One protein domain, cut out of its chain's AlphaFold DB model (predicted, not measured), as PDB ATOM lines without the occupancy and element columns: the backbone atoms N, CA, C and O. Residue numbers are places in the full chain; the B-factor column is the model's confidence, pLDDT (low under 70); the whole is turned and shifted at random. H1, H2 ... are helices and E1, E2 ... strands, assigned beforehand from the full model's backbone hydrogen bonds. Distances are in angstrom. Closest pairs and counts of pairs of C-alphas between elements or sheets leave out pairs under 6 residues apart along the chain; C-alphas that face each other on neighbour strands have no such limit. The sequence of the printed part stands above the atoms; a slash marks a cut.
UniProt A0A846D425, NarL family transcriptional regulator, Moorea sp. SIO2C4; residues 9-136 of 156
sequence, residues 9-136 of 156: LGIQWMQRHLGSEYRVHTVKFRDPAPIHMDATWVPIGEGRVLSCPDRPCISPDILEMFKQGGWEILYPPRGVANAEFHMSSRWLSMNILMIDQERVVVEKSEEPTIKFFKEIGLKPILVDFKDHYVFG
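AT A GLANCE: This is residues 9 to 136 of the 156 residues of the protein "NarL family transcriptional regulator" of Moorea sp. SIO2C4 (UniProt A0A846D425). Two small sheets follow one another along the long axis: the three-stranded E1 E2 E3 in the middle, and the two-stranded E4 E5, with H4 packed over it, toward one end. H1 and H2 lie toward the other end, where H2 only grazes the first sheet and H1 leads into the long link of residues 19 to 40; H3 lies between the two sheets, with H5 near it. The printed part has 128 residues, with five named helices and five named strands in the order H1 E1 E2 H2 E3 H3 E4 H4 E5 H5. The first sheet, in the order E1 E2 E3, is mixed and the second is parallel; the class is mixed, helices and strands, with under half of the residues in named elements. The whole is compact, with a radius of gyration of the C-alphas of 15.6 A and spans of 42 by 32 by 25 A.

HOW THE PARTS SIT: E1, residues 41 to 45, and E2, residues 48 to 51, form an antiparallel hairpin, with N 42 and O 50 2.9 A apart. E3, residues 72 to 74, is parallel to E2, with N 51 and O 74 2.8 A apart. H2, residues 60 to 68, only grazes this sheet with its residues 63 to 67; E2, H2 and E3 form a strand-helix-strand unit, two parallel neighbour strands with a helix between them in the chain, and its crossover is right-handed. E4, residues 103 to 107, and E5, residues 123 to 127, are parallel, with N 125 and O 104 2.7 A apart. With H4, residues 111 to 119, they form a second such unit, also right-handed; the closest C-alphas of H4 and E5, those of Ile 114 and Pro 124, are 6.4 A apart. H3, residues 90 to 94, is close to H4 but not clearly touching, with the closest C-alphas, those of Ser 93 and Thr 113, 6.7 A apart. H5, residues 130 to 135, is also close to H3 but not clearly touching, at 7.1 A between the closest C-alphas, those of Leu 92 and Tyr 133. H1, residues 9 to 18, is apart from H2. Every O i to N i+4 pair is within hydrogen-bond range in H1, H2 and H4; H3 has 0 of 1 and H5 0 of 2, beside 2 of 2 and 2 of 3 O i to N i+3 pairs.

IN THESE COORDINATES: E1 is 12.4 A long, E4 13.4 A and E5 13.0 A. H1 is 14.3 A long and begins at C-alpha 9, (166.452, 131.802, 141.530); H2 is 12.1 A and H4 12.3 A. H5 ends at C-alpha 135, (142.649, 143.557, 132.669).

THE WHOLE: The two C-alphas farthest apart, those of Ser 20 and Asn 82, are 45.2 A apart. The links H1 to E1 and E3 to H3 are long. The printed part has no cut, and no printed residue is under 70 in pLDDT.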
ATOM      1  N   LEU A   9     166.584 132.347 140.176       98.56
ATOM      2  CA  LEU A   9     166.452 131.802 141.530       98.56
ATOM      3  C   LEU A   9     165.061 131.211 141.786       98.56
ATOM      4  O   LEU A   9     164.961 130.156 142.408       98.56
ATOM      5  N   GLY A  10     164.001 131.847 141.285       98.62
ATOM      6  CA  GLY A  10     162.635 131.331 141.361       98.62
ATOM      7  C   GLY A  10     162.470 130.038 140.563       98.62
ATOM      8  O   GLY A  10     161.867 129.082 141.047       98.62
ATOM      9  N   ILE A  11     163.085 129.962 139.380       98.56
ATOM     10  CA  ILE A  11     163.106 128.737 138.566       98.56
ATOM     11  C   ILE A  11     163.842 127.607 139.302       98.56
ATOM     12  O   ILE A  11     163.316 126.499 139.409       98.56
ATOM     13  N   GLN A  12     165.026 127.883 139.855       98.38
ATOM     14  CA  GLN A  12     165.786 126.899 140.631       98.38
ATOM     15  C   GLN A  12     165.048 126.466 141.902       98.38
ATOM     16  O   GLN A  12     165.138 125.307 142.308       98.38
ATOM     17  N   TRP A  13     164.321 127.381 142.548       98.69
ATOM     18  CA  TRP A  13     163.482 127.049 143.694       98.69
ATOM     19  C   TRP A  13     162.385 126.054 143.301       98.69
ATOM     20  O   TRP A  13     162.267 125.021 143.954       98.69
ATOM     21  N   MET A  14     161.671 126.300 142.194       98.50
ATOM     22  CA  MET A  14     160.659 125.373 141.666       98.50
ATOM     23  C   MET A  14     161.253 123.999 141.339       98.50
ATOM     24  O   MET A  14     160.680 122.981 141.718       98.50
ATOM     25  N   GLN A  15     162.423 123.960 140.689       98.25
ATOM     26  CA  GLN A  15     163.147 122.717 140.389       98.25
ATOM     27  C   GLN A  15     163.459 121.906 141.648       98.25
ATOM     28  O   GLN A  15     163.228 120.702 141.676       98.25
ATOM     29  N   ARG A  16     163.963 122.559 142.703       98.25
ATOM     30  CA  ARG A  16     164.255 121.882 143.975       98.25
ATOM     31  C   ARG A  16     162.988 121.427 144.689       98.25
ATOM     32  O   ARG A  16     162.978 120.341 145.253       98.25
ATOM     33  N   HIS A  17     161.948 122.258 144.687       98.56
ATOM     34  CA  HIS A  17     160.716 121.992 145.419       98.56
ATOM     35  C   HIS A  17     159.937 120.804 144.843       98.56
ATOM     36  O   HIS A  17     159.467 119.967 145.605       98.56
ATOM     37  N   LEU A  18     159.844 120.706 143.514       98.25
ATOM     38  CA  LEU A  18     159.154 119.599 142.845       98.25
ATOM     39  C   LEU A  18     159.940 118.272 142.879       98.25
ATOM     40  O   LEU A  18     159.384 117.219 142.569       98.25
ATOM     41  N   GLY A  19     161.222 118.301 143.260       96.50
ATOM     42  CA  GLY A  19     162.055 117.108 143.393       96.50
ATOM     43  C   GLY A  19     162.290 116.375 142.069       96.50
ATOM     44  O   GLY A  19     162.266 116.967 140.994       96.50
ATOM     45  N   SER A  20     162.552 115.068 142.142       96.38
ATOM     46  CA  SER A  20     162.860 114.234 140.969       96.38
ATOM     47  C   SER A  20     161.628 113.717 140.220       96.38
ATOM     48  O   SER A  20     161.781 113.100 139.169       96.38
ATOM     49  N   GLU A  21     160.423 113.921 140.758       97.88
ATOM     50  CA  GLU A  21     159.170 113.478 140.131       97.88
ATOM     51  C   GLU A  21     158.805 114.339 138.910       97.88
ATOM     52  O   GLU A  21     158.248 113.834 137.935       97.88
ATOM     53  N   TYR A  22     159.187 115.622 138.917       98.25
ATOM     54  CA  TYR A  22     158.920 116.562 137.829       98.25
ATOM     55  C   TYR A  22     160.209 117.139 137.240       98.25
ATOM     56  O   TYR A  22     161.228 117.285 137.909       98.25
ATOM     57  N   ARG A  23     160.146 117.534 135.963       97.56
ATOM     58  CA  ARG A  23     161.242 118.207 135.252       97.56
ATOM     59  C   ARG A  23     160.810 119.614 134.857       97.56
ATOM     60  O   ARG A  23     159.818 119.782 134.152       97.56
ATOM     61  N   VAL A  24     161.562 120.629 135.284       97.81
ATOM     62  CA  VAL A  24     161.330 122.024 134.876       97.81
ATOM     63  C   VAL A  24     162.321 122.387 133.777       97.81
ATOM     64  O   VAL A  24     163.516 122.546 134.034       97.81
ATOM     65  N   HIS A  25     161.803 122.551 132.564       97.50
ATOM     66  CA  HIS A  25     162.566 122.982 131.398       97.50
ATOM     67  C   HIS A  25     162.474 124.503 131.226       97.50
ATOM     68  O   HIS A  25     161.392 125.094 131.287       97.50
ATOM     69  N   THR A  26     163.610 125.157 130.991       97.44
ATOM     70  CA  THR A  26     163.650 126.593 130.703       97.44
ATOM     71  C   THR A  26     163.641 126.839 129.204       97.44
ATOM     72  O   THR A  26     164.543 126.408 128.498       97.44
ATOM     73  N   VAL A  27     162.657 127.599 128.734       97.50
ATOM     74  CA  VAL A  27     162.501 127.989 127.329       97.50
ATOM     75  C   VAL A  27     162.655 129.502 127.165       97.50
ATOM     76  O   VAL A  27     162.306 130.270 128.074       97.50
ATOM     77  N   LYS A  28     163.189 129.924 126.015       97.56
ATOM     78  CA  LYS A  28     163.306 131.319 125.586       97.56
ATOM     79  C   LYS A  28     162.491 131.548 124.317       97.56
ATOM     80  O   LYS A  28     162.529 130.740 123.391       97.56
ATOM     81  N   PHE A  29     161.825 132.694 124.260       97.94
ATOM     82  CA  PHE A  29     161.081 133.169 123.097       97.94
ATOM     83  C   PHE A  29     161.643 134.516 122.653       97.94
ATOM     84  O   PHE A  29     162.212 135.251 123.464       97.94
ATOM     85  N   ARG A  30     161.465 134.863 121.378       97.06
ATOM     86  CA  ARG A  30     161.677 136.233 120.898       97.06
ATOM     87  C   ARG A  30     160.490 137.103 121.327       97.06
ATOM     88  O   ARG A  30     159.653 137.467 120.514       97.06
ATOM     89  N   ASP A  31     160.416 137.389 122.621       93.50
ATOM     90  CA  ASP A  31     159.403 138.238 123.248       93.50
ATOM     91  C   ASP A  31     160.103 139.469 123.852       93.50
ATOM     92  O   ASP A  31     160.999 139.292 124.682       93.50
ATOM     93  N   PRO A  32     159.777 140.702 123.422       88.69
ATOM     94  CA  PRO A  32     160.477 141.902 123.879       88.69
ATOM     95  C   PRO A  32     160.207 142.261 125.349       88.69
ATOM     96  O   PRO A  32     161.039 142.933 125.953       88.69
ATOM     97  N   ALA A  33     159.076 141.835 125.922       90.62
ATOM     98  CA  ALA A  33     158.689 142.175 127.294       90.62
ATOM     99  C   ALA A  33     157.940 141.007 127.968       90.62
ATOM    100  O   ALA A  33     156.753 141.123 128.284       90.62
ATOM    101  N   PRO A  34     158.606 139.855 128.184       91.69
ATOM    102  CA  PRO A  34     157.950 138.667 128.701       91.69
ATOM    103  C   PRO A  34     157.530 138.877 130.157       91.69
ATOM    104  O   PRO A  34     158.332 139.288 131.004       91.69
ATOM    105  N   ILE A  35     156.287 138.508 130.461       94.94
ATOM    106  CA  ILE A  35     155.753 138.425 131.827       94.94
ATOM    107  C   ILE A  35     155.250 136.993 132.044       94.94
ATOM    108  O   ILE A  35     155.913 136.221 132.744       94.94
ATOM    109  N   HIS A  36     154.179 136.601 131.344       97.00
ATOM    110  CA  HIS A  36     153.599 135.249 131.352       97.00
ATOM    111  C   HIS A  36     153.833 134.500 130.024       97.00
ATOM    112  O   HIS A  36     154.230 135.097 129.023       97.00
ATOM    113  N   MET A  37     153.649 133.175 130.030       97.06
ATOM    114  CA  MET A  37     153.965 132.273 128.903       97.06
ATOM    115  C   MET A  37     152.714 131.712 128.201       97.06
ATOM    116  O   MET A  37     152.793 131.185 127.095       97.06
ATOM    117  N   ASP A  38     151.550 131.851 128.825       97.88
ATOM    118  CA  ASP A  38     150.252 131.277 128.453       97.88
ATOM    119  C   ASP A  38     149.519 132.028 127.324       97.88
ATOM    120  O   ASP A  38     148.392 131.697 126.967       97.88
ATOM    121  N   ALA A  39     150.169 133.022 126.722       97.62
ATOM    122  CA  ALA A  39     149.800 133.612 125.433       97.62
ATOM    123  C   ALA A  39     150.972 133.534 124.431       97.62
ATOM    124  O   ALA A  39     151.088 134.359 123.525       97.62
ATOM    125  N   THR A  40     151.885 132.580 124.645       98.31
ATOM    126  CA  THR A  40     153.101 132.389 123.843       98.31
ATOM    127  C   THR A  40     153.302 130.919 123.477       98.31
ATOM    128  O   THR A  40     153.519 130.614 122.309       98.31
ATOM    129  N   TRP A  41     153.196 130.009 124.449       98.38
ATOM    130  CA  TRP A  41     153.390 128.570 124.260       98.38
ATOM    131  C   TRP A  41     152.378 127.800 125.106       98.38
ATOM    132  O   TRP A  41     152.513 127.733 126.328       98.38
ATOM    133  N   VAL A  42     151.336 127.268 124.467       98.50
ATOM    134  CA  VAL A  42     150.121 126.785 125.147       98.50
ATOM    135  C   VAL A  42     149.858 125.327 124.774       98.50
ATOM    136  O   VAL A  42     149.346 125.065 123.683       98.50
ATOM    137  N   PRO A  43     150.226 124.354 125.627       98.12
ATOM    138  CA  PRO A  43     149.842 122.962 125.427       98.12
ATOM    139  C   PRO A  43     148.317 122.826 125.412       98.12
ATOM    140  O   PRO A  43     147.641 123.297 126.325       98.12
ATOM    141  N   ILE A  44     147.778 122.178 124.381       98.19
ATOM    142  CA  ILE A  44     146.323 122.011 124.188       98.19
ATOM    143  C   ILE A  44     145.877 120.548 124.201       98.19
ATOM    144  O   ILE A  44     144.706 120.244 123.999       98.19
ATOM    145  N   GLY A  45     146.800 119.624 124.431       96.19
ATOM    146  CA  GLY A  45     146.529 118.196 124.450       96.19
ATOM    147  C   GLY A  45     147.822 117.397 124.446       96.19
ATOM    148  O   GLY A  45     148.917 117.958 124.377       96.19
ATOM    149  N   GLU A  46     147.691 116.077 124.523       96.12
ATOM    150  CA  GLU A  46     148.840 115.177 124.421       96.12
ATOM    151  C   GLU A  46     149.461 115.323 123.021       96.12
ATOM    152  O   GLU A  46     148.781 115.134 122.013       96.12
ATOM    153  N   GLY A  47     150.733 115.727 122.958       97.50
ATOM    154  CA  GLY A  47     151.458 115.892 121.697       97.50
ATOM    155  C   GLY A  47     151.090 117.138 120.885       97.50
ATOM    156  O   GLY A  47     151.455 117.203 119.716       97.50
ATOM    157  N   ARG A  48     150.371 118.127 121.438       98.38
ATOM    158  CA  ARG A  48     149.953 119.326 120.683       98.38
ATOM    159  C   ARG A  48     150.159 120.610 121.470       98.38
ATOM    160  O   ARG A  48     149.730 120.729 122.620       98.38
ATOM    161  N   VAL A  49     150.764 121.605 120.828       98.62
ATOM    162  CA  VAL A  49     151.039 122.911 121.433       98.62
ATOM    163  C   VAL A  49     150.762 124.048 120.461       98.62
ATOM    164  O   VAL A  49     151.119 123.973 119.289       98.62
ATOM    165  N   LEU A  50     150.143 125.119 120.952       98.75
ATOM    166  CA  LEU A  50     150.056 126.379 120.224       98.75
ATOM    167  C   LEU A  50     151.326 127.198 120.459       98.75
ATOM    168  O   LEU A  50     151.743 127.377 121.603       98.75
ATOM    169  N   SER A  51     151.888 127.749 119.392       98.44
ATOM    170  CA  SER A  51     153.035 128.654 119.420       98.44
ATOM    171  C   SER A  51     152.645 129.998 118.824       98.44
ATOM    172  O   SER A  51     152.184 130.061 117.685       98.44
ATOM    173  N   CYS A  52     152.829 131.076 119.583       98.38
ATOM    174  CA  CYS A  52     152.566 132.438 119.134       98.38
ATOM    175  C   CYS A  52     153.522 132.816 117.983       98.38
ATOM    176  O   CYS A  52     154.728 132.946 118.222       98.38
ATOM    177  N   PRO A  53     153.016 133.076 116.761       97.69
ATOM    178  CA  PRO A  53     153.840 133.460 115.611       97.69
ATOM    179  C   PRO A  53     154.725 134.693 115.849       97.69
ATOM    180  O   PRO A  53     155.862 134.730 115.387       97.69
ATOM    181  N   ASP A  54     154.239 135.675 116.617       97.75
ATOM    182  CA  ASP A  54     154.980 136.916 116.910       97.75
ATOM    183  C   ASP A  54     156.075 136.732 117.977       97.75
ATOM    184  O   ASP A  54     156.908 137.615 118.171       97.75
ATOM    185  N   ARG A  55     156.071 135.599 118.692       97.75
ATOM    186  CA  ARG A  55     156.985 135.303 119.805       97.75
ATOM    187  C   ARG A  55     157.590 133.905 119.628       97.75
ATOM    188  O   ARG A  55     157.387 133.037 120.477       97.75
ATOM    189  N   PRO A  56     158.316 133.653 118.525       97.56
ATOM    190  CA  PRO A  56     158.818 132.323 118.214       97.56
ATOM    191  C   PRO A  56     159.757 131.807 119.309       97.56
ATOM    192  O   PRO A  56     160.546 132.566 119.881       97.56
ATOM    193  N   CYS A  57     159.695 130.500 119.572       98.00
ATOM    194  CA  CYS A  57     160.658 129.813 120.428       98.00
ATOM    195  C   CYS A  57     162.057 129.895 119.804       98.00
ATOM    196  O   CYS A  57     162.234 129.628 118.617       98.00
ATOM    197  N   ILE A  58     163.049 130.268 120.611       97.69
ATOM    198  CA  ILE A  58     164.458 130.400 120.210       97.69
ATOM    199  C   ILE A  58     165.378 129.477 121.022       97.69
ATOM    200  O   ILE A  58     166.585 129.701 121.067       97.69
ATOM    201  N   SER A  59     164.811 128.464 121.682       97.69
ATOM    202  CA  SER A  59     165.532 127.412 122.408       97.69
ATOM    203  C   SER A  59     165.637 126.151 121.535       97.69
ATOM    204  O   SER A  59     164.650 125.418 121.437       97.69
ATOM    205  N   PRO A  60     166.788 125.878 120.888       97.31
ATOM    206  CA  PRO A  60     166.930 124.741 119.975       97.31
ATOM    207  C   PRO A  60     166.750 123.384 120.662       97.31
ATOM    208  O   PRO A  60     166.174 122.474 120.080       97.31
ATOM    209  N   ASP A  61     167.198 123.269 121.909       97.62
ATOM    210  CA  ASP A  61     167.057 122.085 122.757       97.62
ATOM    211  C   ASP A  61     165.587 121.743 123.033       97.62
ATOM    212  O   ASP A  61     165.182 120.587 122.929       97.62
ATOM    213  N   ILE A  62     164.762 122.757 123.307       97.75
ATOM    214  CA  ILE A  62     163.320 122.582 123.513       97.75
ATOM    215  C   ILE A  62     162.631 122.200 122.204       97.75
ATOM    216  O   ILE A  62     161.802 121.297 122.192       97.75
ATOM    217  N   LEU A  63     162.980 122.853 121.093       97.31
ATOM    218  CA  LEU A  63     162.416 122.514 119.784       97.31
ATOM    219  C   LEU A  63     162.751 121.074 119.376       97.31
ATOM    220  O   LEU A  63     161.873 120.354 118.904       97.31
ATOM    221  N   GLU A  64     163.990 120.638 119.601       97.56
ATOM    222  CA  GLU A  64     164.410 119.263 119.329       97.56
ATOM    223  C   GLU A  64     163.693 118.263 120.249       97.56
ATOM    224  O   GLU A  64     163.218 117.240 119.769       97.56
ATOM    225  N   MET A  65     163.507 118.584 121.534       97.50
ATOM    226  CA  MET A  65     162.733 117.752 122.466       97.50
ATOM    227  C   MET A  65     161.278 117.560 122.005       97.50
ATOM    228  O   MET A  65     160.771 116.440 122.019       97.50
ATOM    229  N   PHE A  66     160.605 118.625 121.552       97.75
ATOM    230  CA  PHE A  66     159.242 118.535 121.005       97.75
ATOM    231  C   PHE A  66     159.200 117.712 119.716       97.75
ATOM    232  O   PHE A  66     158.321 116.866 119.557       97.75
ATOM    233  N   LYS A  67     160.180 117.898 118.830       96.62
ATOM    234  CA  LYS A  67     160.306 117.110 117.601       96.62
ATOM    235  C   LYS A  67     160.505 115.619 117.895       96.62
ATOM    236  O   LYS A  67     159.823 114.793 117.298       96.62
ATOM    237  N   GLN A  68     161.402 115.273 118.818       97.31
ATOM    238  CA  GLN A  68     161.667 113.886 119.223       97.31
ATOM    239  C   GLN A  68     160.462 113.247 119.920       97.31
ATOM    240  O   GLN A  68     160.172 112.079 119.681       97.31
ATOM    241  N   GLY A  69     159.722 114.025 120.714       96.81
ATOM    242  CA  GLY A  69     158.471 113.592 121.335       96.81
ATOM    243  C   GLY A  69     157.281 113.496 120.372       96.81
ATOM    244  O   GLY A  69     156.177 113.204 120.820       96.81
ATOM    245  N   GLY A  70     157.463 113.777 119.075       97.75
ATOM    246  CA  GLY A  70     156.392 113.712 118.077       97.75
ATOM    247  C   GLY A  70     155.314 114.785 118.246       97.75
ATOM    248  O   GLY A  70     154.173 114.566 117.844       97.75
ATOM    249  N   TRP A  71     155.647 115.928 118.853       98.31
ATOM    250  CA  TRP A  71     154.684 116.998 119.087       98.31
ATOM    251  C   TRP A  71     154.368 117.787 117.816       98.31
ATOM    252  O   TRP A  71     155.255 118.210 117.073       98.31
ATOM    253  N   GLU A  72     153.086 118.080 117.631       98.19
ATOM    254  CA  GLU A  72     152.577 119.018 116.641       98.19
ATOM    255  C   GLU A  72     152.635 120.449 117.204       98.19
ATOM    256  O   GLU A  72     151.977 120.776 118.199       98.19
ATOM    257  N   ILE A  73     153.426 121.312 116.559       98.31
ATOM    258  CA  ILE A  73     153.477 122.748 116.861       98.31
ATOM    259  C   ILE A  73     152.528 123.468 115.908       98.31
ATOM    260  O   ILE A  73     152.760 123.529 114.700       98.31
ATOM    261  N   LEU A  74     151.469 124.031 116.472       98.56
ATOM    262  CA  LEU A  74     150.391 124.685 115.753       98.56
ATOM    263  C   LEU A  74     150.472 126.205 115.916       98.56
ATOM    264  O   LEU A  74     150.800 126.714 116.988       98.56
ATOM    265  N   TYR A  75     150.128 126.937 114.862       98.56
ATOM    266  CA  TYR A  75     150.247 128.395 114.819       98.56
ATOM    267  C   TYR A  75     148.855 129.018 114.670       98.56
ATOM    268  O   TYR A  75     148.319 129.028 113.560       98.56
ATOM    269  N   PRO A  76     148.235 129.497 115.765       98.19
ATOM    270  CA  PRO A  76     146.904 130.082 115.698       98.19
ATOM    271  C   PRO A  76     146.931 131.444 114.981       98.19
ATOM    272  O   PRO A  76     147.969 132.117 114.951       98.19
ATOM    273  N   PRO A  77     145.792 131.891 114.427       98.25
ATOM    274  CA  PRO A  77     145.676 133.227 113.863       98.25
ATOM    275  C   PRO A  77     145.753 134.303 114.952       98.25
ATOM    276  O   PRO A  77     145.463 134.071 116.127       98.25
ATOM    277  N   ARG A  78     146.121 135.518 114.541       98.00
ATOM    278  CA  ARG A  78     146.148 136.684 115.426       98.00
ATOM    279  C   ARG A  78     144.732 137.100 115.828       98.00
ATOM    280  O   ARG A  78     143.837 137.100 114.986       98.00
ATOM    281  N   GLY A  79     144.560 137.506 117.087       97.75
ATOM    282  CA  GLY A  79     143.256 137.881 117.623       97.75
ATOM    283  C   GLY A  79     142.632 139.128 116.990       97.75
ATOM    284  O   GLY A  79     143.307 140.131 116.721       97.75
ATOM    285  N   VAL A  80     141.322 139.069 116.781       98.19
ATOM    286  CA  VAL A  80     140.502 140.076 116.097       98.19
ATOM    287  C   VAL A  80     139.479 140.746 117.004       98.19
ATOM    288  O   VAL A  80     138.838 141.696 116.553       98.19
ATOM    289  N   ALA A  81     139.345 140.325 118.269       96.38
ATOM    290  CA  ALA A  81     138.385 140.927 119.185       96.38
ATOM    291  C   ALA A  81     138.531 142.458 119.219       96.38
ATOM    292  O   ALA A  81     139.640 143.015 119.269       96.38
ATOM    293  N   ASN A  82     137.388 143.144 119.171       96.44
ATOM    294  CA  ASN A  82     137.318 144.583 119.391       96.44
ATOM    295  C   ASN A  82     137.283 144.843 120.902       96.44
ATOM    296  O   ASN A  82     136.201 144.905 121.493       96.44
ATOM    297  N   ALA A  83     138.473 144.903 121.495       93.94
ATOM    298  CA  ALA A  83     138.721 145.108 122.914       93.94
ATOM    299  C   ALA A  83     139.963 145.986 123.118       93.94
ATOM    300  O   ALA A  83     140.798 146.136 122.220       93.94
ATOM    301  N   GLU A  84     140.082 146.542 124.317       94.62
ATOM    302  CA  GLU A  84     141.274 147.245 124.772       94.62
ATOM    303  C   GLU A  84     142.253 146.273 125.449       94.62
ATOM    304  O   GLU A  84     141.846 145.296 126.076       94.62
ATOM    305  N   PHE A  85     143.557 146.539 125.323       94.19
ATOM    306  CA  PHE A  85     144.620 145.696 125.872       94.19
ATOM    307  C   PHE A  85     145.643 146.572 126.612       94.19
ATOM    308  O   PHE A  85     146.511 147.167 125.979       94.19
ATOM    309  N   HIS A  86     145.559 146.662 127.945       90.81
ATOM    310  CA  HIS A  86     146.503 147.475 128.728       90.81
ATOM    311  C   HIS A  86     147.778 146.728 129.120       90.81
ATOM    312  O   HIS A  86     148.875 147.267 129.011       90.81
ATOM    313  N   MET A  87     147.638 145.488 129.597       87.19
ATOM    314  CA  MET A  87     148.749 144.687 130.140       87.19
ATOM    315  C   MET A  87     149.073 143.456 129.287       87.19
ATOM    316  O   MET A  87     149.855 142.601 129.691       87.19
ATOM    317  N   SER A  88     148.446 143.336 128.118       92.56
ATOM    318  CA  SER A  88     148.603 142.183 127.233       92.56
ATOM    319  C   SER A  88     148.471 142.599 125.768       92.56
ATOM    320  O   SER A  88     148.622 143.768 125.423       92.56
ATOM    321  N   SER A  89     148.243 141.641 124.877       94.81
ATOM    322  CA  SER A  89     148.146 141.863 123.438       94.81
ATOM    323  C   SER A  89     146.970 141.102 122.832       94.81
ATOM    324  O   SER A  89     146.313 140.295 123.490       94.81
ATOM    325  N   ARG A  90     146.757 141.289 121.525       96.88
ATOM    326  CA  ARG A  90     145.787 140.515 120.733       96.88
ATOM    327  C   ARG A  90     146.008 138.995 120.781       96.88
ATOM    328  O   ARG A  90     145.140 138.254 120.348       96.88
ATOM    329  N   TRP A  91     147.134 138.521 121.318       97.88
ATOM    330  CA  TRP A  91     147.387 137.096 121.545       97.88
ATOM    331  C   TRP A  91     146.626 136.513 122.746       97.88
ATOM    332  O   TRP A  91     146.712 135.314 122.988       97.88
ATOM    333  N   LEU A  92     145.809 137.302 123.456       98.12
ATOM    334  CA  LEU A  92     144.823 136.741 124.389       98.12
ATOM    335  C   LEU A  92     143.800 135.818 123.703       98.12
ATOM    336  O   LEU A  92     143.226 134.970 124.379       98.12
ATOM    337  N   SER A  93     143.651 135.886 122.374       98.19
ATOM    338  CA  SER A  93     142.846 134.931 121.600       98.19
ATOM    339  C   SER A  93     143.277 133.470 121.791       98.19
ATOM    340  O   SER A  93     142.431 132.578 121.763       98.19
ATOM    341  N   MET A  94     144.572 133.214 122.027       98.50
ATOM    342  CA  MET A  94     145.110 131.877 122.320       98.50
ATOM    343  C   MET A  94     145.312 131.607 123.821       98.50
ATOM    344  O   MET A  94     145.733 130.509 124.182       98.50
ATOM    345  N   ASN A  95     144.981 132.559 124.702       98.56
ATOM    346  CA  ASN A  95     144.958 132.368 126.157       98.56
ATOM    347  C   ASN A  95     143.644 131.680 126.574       98.56
ATOM    348  O   ASN A  95     142.738 132.273 127.160       98.56
ATOM    349  N   ILE A  96     143.533 130.419 126.176       98.56
ATOM    350  CA  ILE A  96     142.316 129.601 126.193       98.56
ATOM    351  C   ILE A  96     142.282 128.634 127.371       98.56
ATOM    352  O   ILE A  96     143.313 128.299 127.947       98.56
ATOM    353  N   LEU A  97     141.095 128.111 127.685       98.75
ATOM    354  CA  LEU A  97     140.934 127.062 128.692       98.75
ATOM    355  C   LEU A  97     140.549 125.735 128.029       98.75
ATOM    356  O   LEU A  97     139.434 125.582 127.535       98.75
ATOM    357  N   MET A  98     141.439 124.742 128.072       98.75
ATOM    358  CA  MET A  98     141.082 123.367 127.710       98.75
ATOM    359  C   MET A  98     140.238 122.738 128.820       98.75
ATOM    360  O   MET A  98     140.670 122.677 129.976       98.75
ATOM    361  N   ILE A  99     139.054 122.228 128.480       98.56
ATOM    362  CA  ILE A  99     138.208 121.454 129.404       98.56
ATOM    363  C   ILE A  99     138.658 119.990 129.426       98.56
ATOM    364  O   ILE A  99     138.765 119.382 130.491       98.56
ATOM    365  N   ASP A 100     138.968 119.446 128.255       98.38
ATOM    366  CA  ASP A 100     139.566 118.129 128.038       98.38
ATOM    367  C   ASP A 100     140.350 118.136 126.713       98.38
ATOM    368  O   ASP A 100     140.638 119.207 126.186       98.38
ATOM    369  N   GLN A 101     140.727 116.965 126.187       97.31
ATOM    370  CA  GLN A 101     141.501 116.857 124.944       97.31
ATOM    371  C   GLN A 101     140.727 117.282 123.682       97.31
ATOM    372  O   GLN A 101     141.338 117.457 122.633       97.31
ATOM    373  N   GLU A 102     139.404 117.451 123.760       98.19
ATOM    374  CA  GLU A 102     138.564 117.790 122.608       98.19
ATOM    375  C   GLU A 102     137.908 119.165 122.741       98.19
ATOM    376  O   GLU A 102     137.635 119.807 121.732       98.19
ATOM    377  N   ARG A 103     137.603 119.622 123.956       98.75
ATOM    378  CA  ARG A 103     136.807 120.832 124.199       98.75
ATOM    379  C   ARG A 103     137.671 121.984 124.694       98.75
ATOM    380  O   ARG A 103     138.343 121.872 125.719       98.75
ATOM    381  N   VAL A 104     137.565 123.120 124.011       98.88
ATOM    382  CA  VAL A 104     138.295 124.358 124.319       98.88
ATOM    383  C   VAL A 104     137.319 125.501 124.553       98.88
ATOM    384  O   VAL A 104     136.419 125.707 123.747       98.88
ATOM    385  N   VAL A 105     137.478 126.253 125.637       98.81
ATOM    386  CA  VAL A 105     136.743 127.506 125.845       98.81
ATOM    387  C   VAL A 105     137.512 128.634 125.173       98.81
ATOM    388  O   VAL A 105     138.716 128.778 125.393       98.81
ATOM    389  N   VAL A 106     136.819 129.427 124.360       98.69
ATOM    390  CA  VAL A 106     137.393 130.539 123.595       98.69
ATOM    391  C   VAL A 106     136.429 131.725 123.585       98.69
ATOM    392  O   VAL A 106     135.209 131.557 123.661       98.69
ATOM    393  N   GLU A 107     136.981 132.932 123.514       98.50
ATOM    394  CA  GLU A 107     136.195 134.154 123.377       98.50
ATOM    395  C   GLU A 107     135.390 134.129 122.059       98.50
ATOM    396  O   GLU A 107     135.902 133.739 121.009       98.50
ATOM    397  N   LYS A 108     134.102 134.493 122.121       98.56
ATOM    398  CA  LYS A 108     133.133 134.295 121.030       98.56
ATOM    399  C   LYS A 108     133.354 135.172 119.789       98.56
ATOM    400  O   LYS A 108     132.898 134.789 118.717       98.56
ATOM    401  N   SER A 109     133.971 136.344 119.927       98.25
ATOM    402  CA  SER A 109     134.284 137.275 118.834       98.25
ATOM    403  C   SER A 109     135.589 136.950 118.098       98.25
ATOM    404  O   SER A 109     135.842 137.499 117.027       98.25
ATOM    405  N   GLU A 110     136.399 136.022 118.612       98.44
ATOM    406  CA  GLU A 110     137.635 135.547 117.985       98.44
ATOM    407  C   GLU A 110     137.380 134.541 116.843       98.44
ATOM    408  O   GLU A 110     137.889 133.416 116.845       98.44
ATOM    409  N   GLU A 111     136.591 134.932 115.837       98.56
ATOM    410  CA  GLU A 111     136.129 134.055 114.745       98.56
ATOM    411  C   GLU A 111     137.246 133.271 114.027       98.56
ATOM    412  O   GLU A 111     137.078 132.059 113.837       98.56
ATOM    413  N   PRO A 112     138.404 133.867 113.664       98.69
ATOM    414  CA  PRO A 112     139.492 133.120 113.039       98.69
ATOM    415  C   PRO A 112     140.054 132.040 113.964       98.69
ATOM    416  O   PRO A 112     140.313 130.924 113.521       98.69
ATOM    417  N   THR A 113     140.198 132.348 115.253       98.62
ATOM    418  CA  THR A 113     140.698 131.407 116.263       98.62
ATOM    419  C   THR A 113     139.705 130.265 116.477       98.62
ATOM    420  O   THR A 113     140.092 129.099 116.528       98.62
ATOM    421  N   ILE A 114     138.404 130.574 116.512       98.88
ATOM    422  CA  ILE A 114     137.328 129.576 116.585       98.88
ATOM    423  C   ILE A 114     137.373 128.643 115.371       98.88
ATOM    424  O   ILE A 114     137.255 127.425 115.525       98.88
ATOM    425  N   LYS A 115     137.534 129.195 114.161       98.88
ATOM    426  CA  LYS A 115     137.637 128.410 112.923       98.88
ATOM    427  C   LYS A 115     138.866 127.505 112.949       98.88
ATOM    428  O   LYS A 115     138.730 126.310 112.710       98.88
ATOM    429  N   PHE A 116     140.015 128.056 113.323       98.81
ATOM    430  CA  PHE A 116     141.260 127.314 113.481       98.81
ATOM    431  C   PHE A 116     141.098 126.128 114.441       98.81
ATOM    432  O   PHE A 116     141.446 125.006 114.088       98.81
ATOM    433  N   PHE A 117     140.486 126.330 115.613       98.81
ATOM    434  CA  PHE A 117     140.237 125.235 116.553       98.81
ATOM    435  C   PHE A 117     139.363 124.124 115.967       98.81
ATOM    436  O   PHE A 117     139.666 122.950 116.172       98.81
ATOM    437  N   LYS A 118     138.327 124.471 115.195       98.81
ATOM    438  CA  LYS A 118     137.504 123.477 114.489       98.81
ATOM    439  C   LYS A 118     138.307 122.708 113.437       98.81
ATOM    440  O   LYS A 118     138.164 121.492 113.349       98.81
ATOM    441  N   GLU A 119     139.146 123.393 112.662       98.62
ATOM    442  CA  GLU A 119     139.988 122.782 111.620       98.62
ATOM    443  C   GLU A 119     140.983 121.775 112.205       98.62
ATOM    444  O   GLU A 119     141.188 120.708 111.635       98.62
ATOM    445  N   ILE A 120     141.538 122.067 113.384       98.19
ATOM    446  CA  ILE A 120     142.465 121.166 114.073       98.19
ATOM    447  C   ILE A 120     141.761 120.092 114.928       98.19
ATOM    448  O   ILE A 120     142.428 119.392 115.696       98.19
ATOM    449  N   GLY A 121     140.434 119.962 114.819       98.38
ATOM    450  CA  GLY A 121     139.639 118.899 115.446       98.38
ATOM    451  C   GLY A 121     139.130 119.181 116.864       98.38
ATOM    452  O   GLY A 121     138.552 118.288 117.484       98.38
ATOM    453  N   LEU A 122     139.314 120.392 117.394       98.69
ATOM    454  CA  LEU A 122     138.753 120.789 118.688       98.69
ATOM    455  C   LEU A 122     137.295 121.257 118.556       98.69
ATOM    456  O   LEU A 122     136.810 121.624 117.486       98.69
ATOM    457  N   LYS A 123     136.593 121.272 119.690       98.81
ATOM    458  CA  LYS A 123     135.191 121.665 119.862       98.81
ATOM    459  C   LYS A 123     135.125 122.948 120.702       98.81
ATOM    460  O   LYS A 123     135.155 122.863 121.935       98.81
ATOM    461  N   PRO A 124     135.054 124.135 120.068       98.81
ATOM    462  CA  PRO A 124     134.987 125.404 120.784       98.81
ATOM    463  C   PRO A 124     133.698 125.567 121.596       98.81
ATOM    464  O   PRO A 124     132.598 125.386 121.073       98.81
ATOM    465  N   ILE A 125     133.842 125.977 122.853       98.88
ATOM    466  CA  ILE A 125     132.788 126.470 123.736       98.88
ATOM    467  C   ILE A 125     132.952 127.986 123.795       98.88
ATOM    468  O   ILE A 125     133.960 128.489 124.288       98.88
ATOM    469  N   LEU A 126     131.982 128.708 123.245       98.81
ATOM    470  CA  LEU A 126     132.080 130.153 123.067       98.81
ATOM    471  C   LEU A 126     131.620 130.885 124.328       98.81
ATOM    472  O   LEU A 126     130.549 130.585 124.856       98.81
ATOM    473  N   VAL A 127     132.400 131.868 124.775       98.50
ATOM    474  CA  VAL A 127     132.062 132.730 125.917       98.50
ATOM    475  C   VAL A 127     132.232 134.194 125.525       98.50
ATOM    476  O   VAL A 127     133.179 134.555 124.831       98.50
ATOM    477  N   ASP A 128     131.306 135.045 125.965       98.19
ATOM    478  CA  ASP A 128     131.473 136.495 125.868       98.19
ATOM    479  C   ASP A 128     132.459 136.960 126.940       98.19
ATOM    480  O   ASP A 128     132.117 136.996 128.121       98.19
ATOM    481  N   PHE A 129     133.708 137.204 126.544       98.00
ATOM    482  CA  PHE A 129     134.800 137.416 127.500       98.00
ATOM    483  C   PHE A 129     135.741 138.569 127.138       98.00
ATOM    484  O   PHE A 129     136.613 138.926 127.927       98.00
ATOM    485  N   LYS A 130     135.572 139.183 125.962       97.00
ATOM    486  CA  LYS A 130     136.497 140.204 125.450       97.00
ATOM    487  C   LYS A 130     136.642 141.418 126.377       97.00
ATOM    488  O   LYS A 130     137.715 142.004 126.437       97.00
ATOM    489  N   ASP A 131     135.600 141.763 127.136       97.00
ATOM    490  CA  ASP A 131     135.622 142.912 128.048       97.00
ATOM    491  C   ASP A 131     136.555 142.677 129.249       97.00
ATOM    492  O   ASP A 131     136.948 143.623 129.925       97.00
ATOM    493  N   HIS A 132     136.978 141.429 129.496       97.12
ATOM    494  CA  HIS A 132     138.009 141.121 130.485       97.12
ATOM    495  C   HIS A 132     139.438 141.370 129.969       97.12
ATOM    496  O   HIS A 132     140.348 141.582 130.771       97.12
ATOM    497  N   TYR A 133     139.660 141.401 128.647       97.62
ATOM    498  CA  TYR A 133     141.005 141.540 128.064       97.62
ATOM    499  C   TYR A 133     141.723 142.823 128.495       97.62
ATOM    500  O   TYR A 133     142.953 142.832 128.609       97.62
ATOM    501  N   VAL A 134     140.964 143.874 128.819       97.06
ATOM    502  CA  VAL A 134     141.486 145.142 129.346       97.06
ATOM    503  C   VAL A 134     142.291 144.947 130.637       97.06
ATOM    504  O   VAL A 134     143.284 145.638 130.859       97.06
ATOM    505  N   PHE A 135     141.950 143.929 131.435       96.44
ATOM    506  CA  PHE A 135     142.649 143.557 132.669       96.44
ATOM    507  C   PHE A 135     143.853 142.629 132.438       96.44
ATOM    508  O   PHE A 135     144.461 142.160 133.395       96.44
ATOM    509  N   GLY A 136     144.237 142.374 131.181       94.25
ATOM    510  CA  GLY A 136     145.483 141.689 130.824       94.25
ATOM    511  C   GLY A 136     145.415 140.163 130.748       94.25
ATOM    512  O   GLY A 136     146.448 139.534 130.521       94.25
TER     513      GLY A 136